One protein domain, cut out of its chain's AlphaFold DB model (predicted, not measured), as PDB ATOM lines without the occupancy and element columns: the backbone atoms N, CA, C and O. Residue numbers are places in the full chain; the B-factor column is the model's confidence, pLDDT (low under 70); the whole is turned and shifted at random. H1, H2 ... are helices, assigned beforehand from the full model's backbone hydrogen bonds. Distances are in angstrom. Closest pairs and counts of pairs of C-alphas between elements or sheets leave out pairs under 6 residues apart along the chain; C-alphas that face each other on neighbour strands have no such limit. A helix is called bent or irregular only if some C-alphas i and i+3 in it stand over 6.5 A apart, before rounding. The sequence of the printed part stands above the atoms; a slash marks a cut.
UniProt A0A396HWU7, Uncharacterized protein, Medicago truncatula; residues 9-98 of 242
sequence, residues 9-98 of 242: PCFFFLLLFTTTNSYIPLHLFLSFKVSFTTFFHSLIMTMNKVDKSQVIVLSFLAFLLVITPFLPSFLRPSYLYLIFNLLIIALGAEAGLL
ATOM      1  N   PRO A   9     -54.608  16.822 -25.668       52.38
ATOM      2  CA  PRO A   9     -53.302  16.987 -25.019       52.38
ATOM      3  C   PRO A   9     -53.182  18.260 -24.162       52.38
ATOM      4  O   PRO A   9     -52.433  18.264 -23.187       52.38
ATOM      5  N   CYS A  10     -53.948  19.322 -24.445       47.88
ATOM      6  CA  CYS A  10     -53.823  20.585 -23.706       47.88
ATOM      7  C   CYS A  10     -54.364  20.518 -22.269       47.88
ATOM      8  O   CYS A  10     -53.840  21.194 -21.385       47.88
ATOM      9  N   PHE A  11     -55.390  19.699 -22.008       49.25
ATOM     10  CA  PHE A  11     -56.036  19.660 -20.691       49.25
ATOM     11  C   PHE A  11     -55.221  18.893 -19.640       49.25
ATOM     12  O   PHE A  11     -55.211  19.281 -18.473       49.25
ATOM     13  N   PHE A  12     -54.504  17.840 -20.043       50.50
ATOM     14  CA  PHE A  12     -53.747  16.995 -19.113       50.50
ATOM     15  C   PHE A  12     -52.516  17.699 -18.523       50.50
ATOM     16  O   PHE A  12     -52.218  17.544 -17.340       50.50
ATOM     17  N   PHE A  13     -51.832  18.531 -19.312       49.84
ATOM     18  CA  PHE A  13     -50.631  19.241 -18.859       49.84
ATOM     19  C   PHE A  13     -50.928  20.394 -17.890       49.84
ATOM     20  O   PHE A  13     -50.151  20.649 -16.973       49.84
ATOM     21  N   LEU A  14     -52.082  21.051 -18.033       51.00
ATOM     22  CA  LEU A  14     -52.508  22.130 -17.135       51.00
ATOM     23  C   LEU A  14     -52.855  21.631 -15.725       51.00
ATOM     24  O   LEU A  14     -52.695  22.380 -14.761       51.00
ATOM     25  N   LEU A  15     -53.288  20.373 -15.589       52.56
ATOM     26  CA  LEU A  15     -53.623  19.784 -14.292       52.56
ATOM     27  C   LEU A  15     -52.366  19.518 -13.440       52.56
ATOM     28  O   LEU A  15     -52.387  19.764 -12.235       52.56
ATOM     29  N   LEU A  16     -51.249  19.111 -14.060       52.78
ATOM     30  CA  LEU A  16     -49.983  18.844 -13.354       52.78
ATOM     31  C   LEU A  16     -49.370  20.097 -12.704       52.78
ATOM     32  O   LEU A  16     -48.692  20.000 -11.682       52.78
ATOM     33  N   PHE A  17     -49.607  21.279 -13.277       49.12
ATOM     34  CA  PHE A  17     -49.063  22.533 -12.746       49.12
ATOM     35  C   PHE A  17     -49.829  23.038 -11.515       49.12
ATOM     36  O   PHE A  17     -49.256  23.703 -10.654       49.12
ATOM     37  N   THR A  18     -51.120  22.704 -11.402       51.84
ATOM     38  CA  THR A  18     -51.961  23.147 -10.276       51.84
ATOM     39  C   THR A  18     -51.684  22.412  -8.967       51.84
ATOM     40  O   THR A  18     -51.974  22.945  -7.901       51.84
ATOM     41  N   THR A  19     -51.103  21.212  -9.016       51.88
ATOM     42  CA  THR A  19     -50.935  20.356  -7.831       51.88
ATOM     43  C   THR A  19     -49.620  20.565  -7.082       51.88
ATOM     44  O   THR A  19     -49.490  20.070  -5.966       51.88
ATOM     45  N   THR A  20     -48.649  21.297  -7.639       51.06
ATOM     46  CA  THR A  20     -47.274  21.317  -7.096       51.06
ATOM     47  C   THR A  20     -46.798  22.655  -6.535       51.06
ATOM     48  O   THR A  20     -45.751  22.678  -5.892       51.06
ATOM     49  N   ASN A  21     -47.533  23.764  -6.697       49.25
ATOM     50  CA  ASN A  21     -46.999  25.084  -6.341       49.25
ATOM     51  C   ASN A  21     -47.945  25.915  -5.456       49.25
ATOM     52  O   ASN A  21     -48.727  26.732  -5.931       49.25
ATOM     53  N   SER A  22     -47.838  25.724  -4.136       57.41
ATOM     54  CA  SER A  22     -48.625  26.451  -3.122       57.41
ATOM     55  C   SER A  22     -48.166  27.902  -2.883       57.41
ATOM     56  O   SER A  22     -48.747  28.585  -2.043       57.41
ATOM     57  N   TYR A  23     -47.120  28.377  -3.571       60.56
ATOM     58  CA  TYR A  23     -46.454  29.657  -3.279       60.56
ATOM     59  C   TYR A  23     -46.599  30.734  -4.363       60.56
ATOM     60  O   TYR A  23     -46.143  31.859  -4.163       60.56
ATOM     61  N   ILE A  24     -47.226  30.433  -5.504       65.44
ATOM     62  CA  ILE A  24     -47.403  31.423  -6.573       65.44
ATOM     63  C   ILE A  24     -48.686  32.225  -6.299       65.44
ATOM     64  O   ILE A  24     -49.742  31.619  -6.105       65.44
ATOM     65  N   PRO A  25     -48.643  33.572  -6.312       76.00
ATOM     66  CA  PRO A  25     -49.841  34.392  -6.201       76.00
ATOM     67  C   PRO A  25     -50.855  33.993  -7.275       76.00
ATOM     68  O   PRO A  25     -50.547  34.004  -8.468       76.00
ATOM     69  N   LEU A  26     -52.078  33.671  -6.851       74.56
ATOM     70  CA  LEU A  26     -53.165  33.186  -7.712       74.56
ATOM     71  C   LEU A  26     -53.396  34.096  -8.934       74.56
ATOM     72  O   LEU A  26     -53.659  33.608 -10.028       74.56
ATOM     73  N   HIS A  27     -53.204  35.409  -8.767       75.62
ATOM     74  CA  HIS A  27     -53.287  36.408  -9.834       75.62
ATOM     75  C   HIS A  27     -52.210  36.246 -10.919       75.62
ATOM     76  O   HIS A  27     -52.503  36.367 -12.109       75.62
ATOM     77  N   LEU A  28     -50.969  35.940 -10.528       73.06
ATOM     78  CA  LEU A  28     -49.862  35.718 -11.461       73.06
ATOM     79  C   LEU A  28     -50.092  34.433 -12.264       73.06
ATOM     80  O   LEU A  28     -49.881  34.405 -13.471       73.06
ATOM     81  N   PHE A  29     -50.601  33.393 -11.598       73.75
ATOM     82  CA  PHE A  29     -50.964  32.134 -12.241       73.75
ATOM     83  C   PHE A  29     -52.121  32.306 -13.233       73.75
ATOM     84  O   PHE A  29     -52.062  31.782 -14.342       73.75
ATOM     85  N   LEU A  30     -53.157  33.069 -12.867       78.19
ATOM     86  CA  LEU A  30     -54.299  33.335 -13.744       78.19
ATOM     87  C   LEU A  30     -53.892  34.177 -14.961       78.19
ATOM     88  O   LEU A  30     -54.246  33.832 -16.087       78.19
ATOM     89  N   SER A  31     -53.096  35.227 -14.737       77.50
ATOM     90  CA  SER A  31     -52.573  36.094 -15.801       77.50
ATOM     91  C   SER A  31     -51.680  35.313 -16.758       77.50
ATOM     92  O   SER A  31     -51.836  35.404 -17.974       77.50
ATOM     93  N   PHE A  32     -50.799  34.470 -16.214       78.69
ATOM     94  CA  PHE A  32     -49.974  33.581 -17.014       78.69
ATOM     95  C   PHE A  32     -50.823  32.593 -17.807       78.69
ATOM     96  O   PHE A  32     -50.614  32.449 -19.002       78.69
ATOM     97  N   LYS A  33     -51.825  31.960 -17.188       78.19
ATOM     98  CA  LYS A  33     -52.704  31.002 -17.865       78.19
ATOM     99  C   LYS A  33     -53.439  31.636 -19.045       78.19
ATOM    100  O   LYS A  33     -53.447  31.048 -20.123       78.19
ATOM    101  N   VAL A  34     -54.007  32.831 -18.869       81.50
ATOM    102  CA  VAL A  34     -54.672  33.567 -19.957       81.50
ATOM    103  C   VAL A  34     -53.667  33.890 -21.061       81.50
ATOM    104  O   VAL A  34     -53.872  33.459 -22.193       81.50
ATOM    105  N   SER A  35     -52.543  34.529 -20.720       81.19
ATOM    106  CA  SER A  35     -51.519  34.944 -21.687       81.19
ATOM    107  C   SER A  35     -50.890  33.766 -22.440       81.19
ATOM    108  O   SER A  35     -50.566  33.865 -23.620       81.19
ATOM    109  N   PHE A  36     -50.743  32.630 -21.766       79.06
ATOM    110  CA  PHE A  36     -50.237  31.393 -22.336       79.06
ATOM    111  C   PHE A  36     -51.222  30.808 -23.341       79.06
ATOM    112  O   PHE A  36     -50.862  30.509 -24.474       79.06
ATOM    113  N   THR A  37     -52.492  30.672 -22.952       78.19
ATOM    114  CA  THR A  37     -53.513  30.107 -23.841       78.19
ATOM    115  C   THR A  37     -53.742  30.964 -25.081       78.19
ATOM    116  O   THR A  37     -53.875  30.410 -26.170       78.19
ATOM    117  N   THR A  38     -53.715  32.293 -24.955       81.38
ATOM    118  CA  THR A  38     -53.839  33.205 -26.099       81.38
ATOM    119  C   THR A  38     -52.621  33.127 -27.013       81.38
ATOM    120  O   THR A  38     -52.786  33.062 -28.229       81.38
ATOM    121  N   PHE A  39     -51.410  33.054 -26.448       81.50
ATOM    122  CA  PHE A  39     -50.176  32.883 -27.214       81.50
ATOM    123  C   PHE A  39     -50.173  31.567 -28.002       81.50
ATOM    124  O   PHE A  39     -49.973  31.582 -29.214       81.50
ATOM    125  N   PHE A  40     -50.481  30.440 -27.352       77.00
ATOM    126  CA  PHE A  40     -50.556  29.135 -28.015       77.00
ATOM    127  C   PHE A  40     -51.647  29.079 -29.076       77.00
ATOM    128  O   PHE A  40     -51.413  28.562 -30.163       77.00
ATOM    129  N   HIS A  41     -52.827  29.636 -28.800       80.94
ATOM    130  CA  HIS A  41     -53.902  29.694 -29.785       80.94
ATOM    131  C   HIS A  41     -53.497  30.525 -31.010       80.94
ATOM    132  O   HIS A  41     -53.716  30.095 -32.140       80.94
ATOM    133  N   SER A  42     -52.856  31.680 -30.804       81.81
ATOM    134  CA  SER A  42     -52.348  32.522 -31.891       81.81
ATOM    135  C   SER A  42     -51.249  31.817 -32.693       81.81
ATOM    136  O   SER A  42     -51.259  31.867 -33.923       81.81
ATOM    137  N   LEU A  43     -50.336  31.111 -32.018       76.00
ATOM    138  CA  LEU A  43     -49.269  30.333 -32.647       76.00
ATOM    139  C   LEU A  43     -49.846  29.197 -33.503       76.00
ATOM    140  O   LEU A  43     -49.530  29.100 -34.684       76.00
ATOM    141  N   ILE A  44     -50.762  28.399 -32.946       74.81
ATOM    142  CA  ILE A  44     -51.445  27.308 -33.658       74.81
ATOM    143  C   ILE A  44     -52.213  27.857 -34.863       74.81
ATOM    144  O   ILE A  44     -52.095  27.326 -35.964       74.81
ATOM    145  N   MET A  45     -52.967  28.946 -34.683       73.56
ATOM    146  CA  MET A  45     -53.761  29.532 -35.761       73.56
ATOM    147  C   MET A  45     -52.882  30.037 -36.915       73.56
ATOM    148  O   MET A  45     -53.238  29.841 -38.078       73.56
ATOM    149  N   THR A  46     -51.720  30.616 -36.601       73.81
ATOM    150  CA  THR A  46     -50.744  31.105 -37.590       73.81
ATOM    151  C   THR A  46     -50.024  29.951 -38.294       73.81
ATOM    152  O   THR A  46     -49.753  30.017 -39.493       73.81
ATOM    153  N   MET A  47     -49.759  28.861 -37.572       69.06
ATOM    154  CA  MET A  47     -48.976  27.723 -38.055       69.06
ATOM    155  C   MET A  47     -49.796  26.611 -38.725       69.06
ATOM    156  O   MET A  47     -49.207  25.684 -39.271       69.06
ATOM    157  N   ASN A  48     -51.128  26.715 -38.795       67.56
ATOM    158  CA  ASN A  48     -52.001  25.772 -39.521       67.56
ATOM    159  C   ASN A  48     -51.678  25.627 -41.025       67.56
ATOM    160  O   ASN A  48     -52.252  24.777 -41.705       67.56
ATOM    161  N   LYS A  49     -50.791  26.478 -41.548       71.31
ATOM    162  CA  LYS A  49     -50.296  26.460 -42.925       71.31
ATOM    163  C   LYS A  49     -49.066  25.560 -43.125       71.31
ATOM    164  O   LYS A  49     -48.696  25.321 -44.268       71.31
ATOM    165  N   VAL A  50     -48.443  25.102 -42.038       68.56
ATOM    166  CA  VAL A  50     -47.196  24.319 -42.013       68.56
ATOM    167  C   VAL A  50     -47.510  22.858 -41.674       68.56
ATOM    168  O   VAL A  50     -48.562  22.552 -41.104       68.56
ATOM    169  N   ASP A  51     -46.609  21.942 -42.024       78.00
ATOM    170  CA  ASP A  51     -46.756  20.514 -41.757       78.00
ATOM    171  C   ASP A  51     -47.047  20.226 -40.278       78.00
ATOM    172  O   ASP A  51     -46.331  20.653 -39.370       78.00
ATOM    173  N   LYS A  52     -48.113  19.456 -40.026       77.00
ATOM    174  CA  LYS A  52     -48.658  19.194 -38.678       77.00
ATOM    175  C   LYS A  52     -47.615  18.670 -37.685       77.00
ATOM    176  O   LYS A  52     -47.724  18.950 -36.496       77.00
ATOM    177  N   SER A  53     -46.627  17.905 -38.151       75.75
ATOM    178  CA  SER A  53     -45.538  17.366 -37.326       75.75
ATOM    179  C   SER A  53     -44.580  18.456 -36.844       75.75
ATOM    180  O   SER A  53     -44.232  18.477 -35.664       75.75
ATOM    181  N   GLN A  54     -44.209  19.392 -37.717       79.19
ATOM    182  CA  GLN A  54     -43.312  20.500 -37.399       79.19
ATOM    183  C   GLN A  54     -43.954  21.464 -36.396       79.19
ATOM    184  O   GLN A  54     -43.316  21.904 -35.439       79.19
ATOM    185  N   VAL A  55     -45.262  21.706 -36.548       78.88
ATOM    186  CA  VAL A  55     -46.046  22.522 -35.608       78.88
ATOM    187  C   VAL A  55     -46.005  21.939 -34.195       78.88
ATOM    188  O   VAL A  55     -45.863  22.688 -33.231       78.88
ATOM    189  N   ILE A  56     -46.088  20.614 -34.048       79.81
ATOM    190  CA  ILE A  56     -46.047  19.958 -32.733       79.81
ATOM    191  C   ILE A  56     -44.676  20.143 -32.075       79.81
ATOM    192  O   ILE A  56     -44.619  20.482 -30.892       79.81
ATOM    193  N   VAL A  57     -43.586  19.963 -32.827       81.94
ATOM    194  CA  VAL A  57     -42.215  20.125 -32.313       81.94
ATOM    195  C   VAL A  57     -41.966  21.569 -31.879       81.94
ATOM    196  O   VAL A  57     -41.549  21.804 -30.744       81.94
ATOM    197  N   LEU A  58     -42.298  22.543 -32.731       81.44
ATOM    198  CA  LEU A  58     -42.097  23.960 -32.427       81.44
ATOM    199  C   LEU A  58     -42.975  24.422 -31.254       81.44
ATOM    200  O   LEU A  58     -42.513  25.138 -30.367       81.44
ATOM    201  N   SER A  59     -44.223  23.953 -31.205       81.81
ATOM    202  CA  SER A  59     -45.144  24.201 -30.092       81.81
ATOM    203  C   SER A  59     -44.601  23.635 -28.779       81.81
ATOM    204  O   SER A  59     -44.672  24.301 -27.747       81.81
ATOM    205  N   PHE A  60     -44.056  22.418 -28.788       83.50
ATOM    206  CA  PHE A  60     -43.470  21.806 -27.595       83.50
ATOM    207  C   PHE A  60     -42.232  22.574 -27.117       83.50
ATOM    208  O   PHE A  60     -42.042  22.783 -25.923       83.50
ATOM    209  N   LEU A  61     -41.418  23.069 -28.043       85.31
ATOM    210  CA  LEU A  61     -40.225  23.838 -27.713       85.31
ATOM    211  C   LEU A  61     -40.558  25.227 -27.149       85.31
ATOM    212  O   LEU A  61     -40.010  25.626 -26.121       85.31
ATOM    213  N   ALA A  62     -41.525  25.923 -27.753       83.56
ATOM    214  CA  ALA A  62     -42.065  27.175 -27.226       83.56
ATOM    215  C   ALA A  62     -42.664  26.981 -25.823       83.56
ATOM    216  O   ALA A  62     -42.459  27.803 -24.932       83.56
ATOM    217  N   PHE A  63     -43.348  25.857 -25.593       83.25
ATOM    218  CA  PHE A  63     -43.908  25.487 -24.290       83.25
ATOM    219  C   PHE A  63     -42.820  25.366 -23.225       83.25
ATOM    220  O   PHE A  63     -42.934  25.964 -22.153       83.25
ATOM    221  N   LEU A  64     -41.735  24.653 -23.536       84.56
ATOM    222  CA  LEU A  64     -40.600  24.508 -22.629       84.56
ATOM    223  C   LEU A  64     -39.974  25.869 -22.287       84.56
ATOM    224  O   LEU A  64     -39.705  26.123 -21.111       84.56
ATOM    225  N   LEU A  65     -39.812  26.758 -23.277       84.31
ATOM    226  CA  LEU A  65     -39.287  28.113 -23.074       84.31
ATOM    227  C   LEU A  65     -40.153  28.927 -22.115       84.31
ATOM    228  O   LEU A  65     -39.634  29.536 -21.182       84.31
ATOM    229  N   VAL A  66     -41.469  28.903 -22.307       83.06
ATOM    230  CA  VAL A  66     -42.404  29.700 -21.507       83.06
ATOM    231  C   VAL A  66     -42.534  29.165 -20.072       83.06
ATOM    232  O   VAL A  66     -42.824  29.929 -19.151       83.06
ATOM    233  N   ILE A  67     -42.240  27.881 -19.840       80.94
ATOM    234  CA  ILE A  67     -42.152  27.307 -18.489       80.94
ATOM    235  C   ILE A  67     -40.872  27.724 -17.766       80.94
ATOM    236  O   ILE A  67     -40.888  27.808 -16.542       80.94
ATOM    237  N   THR A  68     -39.787  28.050 -18.472       80.94
ATOM    238  CA  THR A  68     -38.494  28.455 -17.881       80.94
ATOM    239  C   THR A  68     -38.593  29.419 -16.685       80.94
ATOM    240  O   THR A  68     -38.006  29.117 -15.642       80.94
ATOM    241  N   PRO A  69     -39.324  30.551 -16.753       77.56
ATOM    242  CA  PRO A  69     -39.451  31.465 -15.613       77.56
ATOM    243  C   PRO A  69     -40.115  30.836 -14.377       77.56
ATOM    244  O   PRO A  69     -39.863  31.287 -13.257       77.56
ATOM    245  N   PHE A  70     -40.898  29.771 -14.552       75.31
ATOM    246  CA  PHE A  70     -41.559  29.022 -13.479       75.31
ATOM    247  C   PHE A  70     -40.657  27.978 -12.827       75.31
ATOM    248  O   PHE A  70     -41.021  27.446 -11.776       75.31
ATOM    249  N   LEU A  71     -39.486  27.683 -13.405       78.12
ATOM    250  CA  LEU A  71     -38.547  26.781 -12.756       78.12
ATOM    251  C   LEU A  71     -37.848  27.456 -11.569       78.12
ATOM    252  O   LEU A  71     -37.485  28.640 -11.647       78.12
ATOM    253  N   PRO A  72     -37.580  26.684 -10.497       79.62
ATOM    254  CA  PRO A  72     -36.718  27.104  -9.401       79.62
ATOM    255  C   PRO A  72     -35.365  27.580  -9.926       79.62
ATOM    256  O   PRO A  72     -34.793  26.958 -10.821       79.62
ATOM    257  N   SER A  73     -34.811  28.635  -9.330       80.44
ATOM    258  CA  SER A  73     -33.564  29.273  -9.774       80.44
ATOM    259  C   SER A  73     -32.391  28.300  -9.926       80.44
ATOM    260  O   SER A  73     -31.553  28.491 -10.798       80.44
ATOM    261  N   PHE A  74     -32.361  27.232  -9.123       83.44
ATOM    262  CA  PHE A  74     -31.334  26.190  -9.185       83.44
ATOM    263  C   PHE A  74     -31.442  25.285 -10.425       83.44
ATOM    264  O   PHE A  74     -30.433  24.793 -10.917       83.44
ATOM    265  N   LEU A  75     -32.652  25.079 -10.954       82.44
ATOM    266  CA  LEU A  75     -32.896  24.241 -12.134       82.44
ATOM    267  C   LEU A  75     -32.859  25.031 -13.442       82.44
ATOM    268  O   LEU A  75     -32.710  24.431 -14.503       82.44
ATOM    269  N   ARG A  76     -32.972  26.363 -13.383       87.19
ATOM    270  CA  ARG A  76     -32.976  27.221 -14.575       87.19
ATOM    271  C   ARG A  76     -31.757  27.005 -15.482       87.19
ATOM    272  O   ARG A  76     -31.993  26.815 -16.670       87.19
ATOM    273  N   PRO A  77     -30.502  26.968 -14.989       87.88
ATOM    274  CA  PRO A  77     -29.341  26.802 -15.866       87.88
ATOM    275  C   PRO A  77     -29.343  25.442 -16.571       87.88
ATOM    276  O   PRO A  77     -29.190  25.371 -17.788       87.88
ATOM    277  N   SER A  78     -29.586  24.360 -15.826       91.06
ATOM    278  CA  SER A  78     -29.604  22.999 -16.372       91.06
ATOM    279  C   SER A  78     -30.757  22.774 -17.351       91.06
ATOM    280  O   SER A  78     -30.587  22.114 -18.373       91.06
ATOM    281  N   TYR A  79     -31.931  23.337 -17.061       87.81
ATOM    282  CA  TYR A  79     -33.109  23.217 -17.912       87.81
ATOM    283  C   TYR A  79     -32.985  24.051 -19.188       87.81
ATOM    284  O   TYR A  79     -33.289  23.552 -20.267       87.81
ATOM    285  N   LEU A  80     -32.472  25.282 -19.094       88.44
ATOM    286  CA  LEU A  80     -32.155  26.091 -20.270       88.44
ATOM    287  C   LEU A  80     -31.133  25.394 -21.159       88.44
ATOM    288  O   LEU A  80     -31.356  25.306 -22.358       88.44
ATOM    289  N   TYR A  81     -30.062  24.842 -20.583       90.25
ATOM    290  CA  TYR A  81     -29.083  24.062 -21.335       90.25
ATOM    291  C   TYR A  81     -29.750  22.904 -22.090       90.25
ATOM    292  O   TYR A  81     -29.521  22.724 -23.281       90.25
ATOM    293  N   LEU A  82     -30.643  22.160 -21.432       90.12
ATOM    294  CA  LEU A  82     -31.410  21.087 -22.065       90.12
ATOM    295  C   LEU A  82     -32.305  21.601 -23.206       90.12
ATOM    296  O   LEU A  82     -32.274  21.024 -24.290       90.12
ATOM    297  N   ILE A  83     -33.049  22.694 -23.002       88.44
ATOM    298  CA  ILE A  83     -33.893  23.306 -24.043       88.44
ATOM    299  C   ILE A  83     -33.056  23.782 -25.225       88.44
ATOM    300  O   ILE A  83     -33.414  23.503 -26.364       88.44
ATOM    301  N   PHE A  84     -31.958  24.493 -24.973       87.19
ATOM    302  CA  PHE A  84     -31.087  24.992 -26.030       87.19
ATOM    303  C   PHE A  84     -30.469  23.840 -26.819       87.19
ATOM    304  O   PHE A  84     -30.473  23.890 -28.044       87.19
ATOM    305  N   ASN A  85     -30.038  22.761 -26.160       88.94
ATOM    306  CA  ASN A  85     -29.565  21.564 -26.857       88.94
ATOM    307  C   ASN A  85     -30.659  20.931 -27.726       88.94
ATOM    308  O   ASN A  85     -30.402  20.587 -28.875       88.94
ATOM    309  N   LEU A  86     -31.890  20.815 -27.218       88.38
ATOM    310  CA  LEU A  86     -33.040  20.334 -27.995       88.38
ATOM    311  C   LEU A  86     -33.357  21.242 -29.187       88.38
ATOM    312  O   LEU A  86     -33.639  20.738 -30.269       88.38
ATOM    313  N   LEU A  87     -33.285  22.562 -29.006       87.88
ATOM    314  CA  LEU A  87     -33.486  23.553 -30.062       87.88
ATOM    315  C   LEU A  87     -32.414  23.427 -31.146       87.88
ATOM    316  O   LEU A  87     -32.755  23.377 -32.323       87.88
ATOM    317  N   ILE A  88     -31.143  23.312 -30.762       89.69
ATOM    318  CA  ILE A  88     -30.029  23.125 -31.698       89.69
ATOM    319  C   ILE A  88     -30.191  21.808 -32.466       89.69
ATOM    320  O   ILE A  88     -30.015  21.794 -33.680       89.69
ATOM    321  N   ILE A  89     -30.572  20.715 -31.797       89.38
ATOM    322  CA  ILE A  89     -30.813  19.420 -32.449       89.38
ATOM    323  C   ILE A  89     -32.004  19.500 -33.409       89.38
ATOM    324  O   ILE A  89     -31.906  19.000 -34.525       89.38
ATOM    325  N   ALA A  90     -33.109  20.133 -33.009       84.81
ATOM    326  CA  ALA A  90     -34.289  20.292 -33.856       84.81
ATOM    327  C   ALA A  90     -33.979  21.137 -35.100       84.81
ATOM    328  O   ALA A  90     -34.284  20.720 -36.215       84.81
ATOM    329  N   LEU A  91     -33.291  22.270 -34.923       85.81
ATOM    330  CA  LEU A  91     -32.844  23.123 -36.026       85.81
ATOM    331  C   LEU A  91     -31.830  22.409 -36.925       85.81
ATOM    332  O   LEU A  91     -31.915  22.514 -38.142       85.81
ATOM    333  N   GLY A  92     -30.894  21.651 -36.350       88.69
ATOM    334  CA  GLY A  92     -29.921  20.863 -37.106       88.69
ATOM    335  C   GLY A  92     -30.574  19.732 -37.901       88.69
ATOM    336  O   GLY A  92     -30.214  19.501 -39.053       88.69
ATOM    337  N   ALA A  93     -31.567  19.050 -37.328       83.94
ATOM    338  CA  ALA A  93     -32.338  18.026 -38.023       83.94
ATOM    339  C   ALA A  93     -33.114  18.615 -39.212       83.94
ATOM    340  O   ALA A  93     -33.071  18.042 -40.299       83.94
ATOM    341  N   GLU A  94     -33.758  19.775 -39.037       80.81
ATOM    342  CA  GLU A  94     -34.471  20.475 -40.116       80.81
ATOM    343  C   GLU A  94     -33.533  21.057 -41.178       80.81
ATOM    344  O   GLU A  94     -33.841  20.999 -42.366       80.81
ATOM    345  N   ALA A  95     -32.360  21.553 -40.782       85.69
ATOM    346  CA  ALA A  95     -31.330  22.041 -41.698       85.69
ATOM    347  C   ALA A  95     -30.617  20.914 -42.473       85.69
ATOM    348  O   ALA A  95     -29.688  21.180 -43.233       85.69
ATOM    349  N   GLY A  96     -31.017  19.651 -42.280       76.38
ATOM    350  CA  GLY A  96     -30.417  18.508 -42.965       76.38
ATOM    351  C   GLY A  96     -29.043  18.107 -42.421       76.38
ATOM    352  O   GLY A  96     -28.354  17.304 -43.044       76.38
ATOM    353  N   LEU A  97     -28.646  18.579 -41.235       68.69
ATOM    354  CA  LEU A  97     -27.384  18.206 -40.580       68.69
ATOM    355  C   LEU A  97     -27.349  16.700 -40.249       68.69
ATOM    356  O   LEU A  97     -26.288  16.086 -40.248       68.69
ATOM    357  N   LEU A  98     -28.522  16.081 -40.062       60.97
ATOM    358  CA  LEU A  98     -28.683  14.624 -39.942       60.97
ATOM    359  C   LEU A  98     -28.839  13.898 -41.294       60.97
ATOM    360  O   LEU A  98     -28.648  12.683 -41.356       60.97
TER     361      LEU A  98
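Overview. This is residues 9 to 98 of the 242 residues of an uncharacterized protein of Medicago truncatula (UniProt A0A396HWU7). Three long helices, H2, H3 and H4, make an open zigzag, each folded back beside the one before, with H3 between the other two. The short helix H1 lies off one side of this row, apart from the three long helices. The printed part has 90 residues with four named helices in the order H1, H2, H3, H4 and no named strand, and its class is all helix. It is only just loose, close to compact, with a radius of gyration of the C-alphas of 14.9 A and spans of 44 by 32 by 18 A.

Along the chain. H1 is residues 9 to 18, beginning at C-alpha 9 (-53.302, 16.987, -25.019). H2, residues 26 to 47, is 31.1 A long from first to last C-alpha. H3, residues 52 to 70, is 28.0 A long and only just irregular: C-alphas 66 and 69 are 6.8 A apart. H4, residues 76 to 94, is 26.5 A long and ends at C-alpha 94 (-34.471, 20.475, -40.116).

Arrangement. H1 is apart from H2, H3 and H4. H2 and H3 form a helical hairpin, opposite ways at a shallow tilt of 22 degrees. H2 touches H3 with residues 40 to 47 alone, H3 touches H2 with residues 55 to 59 alone, and their closest C-alphas, of Met 47 and Val 55, are 6.5 A apart. H3 and H4 form a second helical hairpin, opposite ways at a shallow tilt of 16 degrees. H3 touches H4 with residues 61 to 69 alone, and the closest C-alphas, of Thr 68 and Arg 76, are 6.5 A apart. H2 and H4 are apart. In H2 and H4 every O i to N i+4 pair is within hydrogen-bond range; in H3 13 of 15 are, and in H1 0 of 6, with 3 of 7 O i to N i+3 pairs.

Size, cuts and confidence. The C-alphas farthest apart, of His 27 and Leu 98, are 44.6 A apart. The printed part has no cut; the links H2 to H3 and H3 to H4 are tight, and H1 to H2 is short. The mean pLDDT of the printed part is 75.6, with residues 9 to 24, 47 to 48, 50 and 97 to 98 under 70.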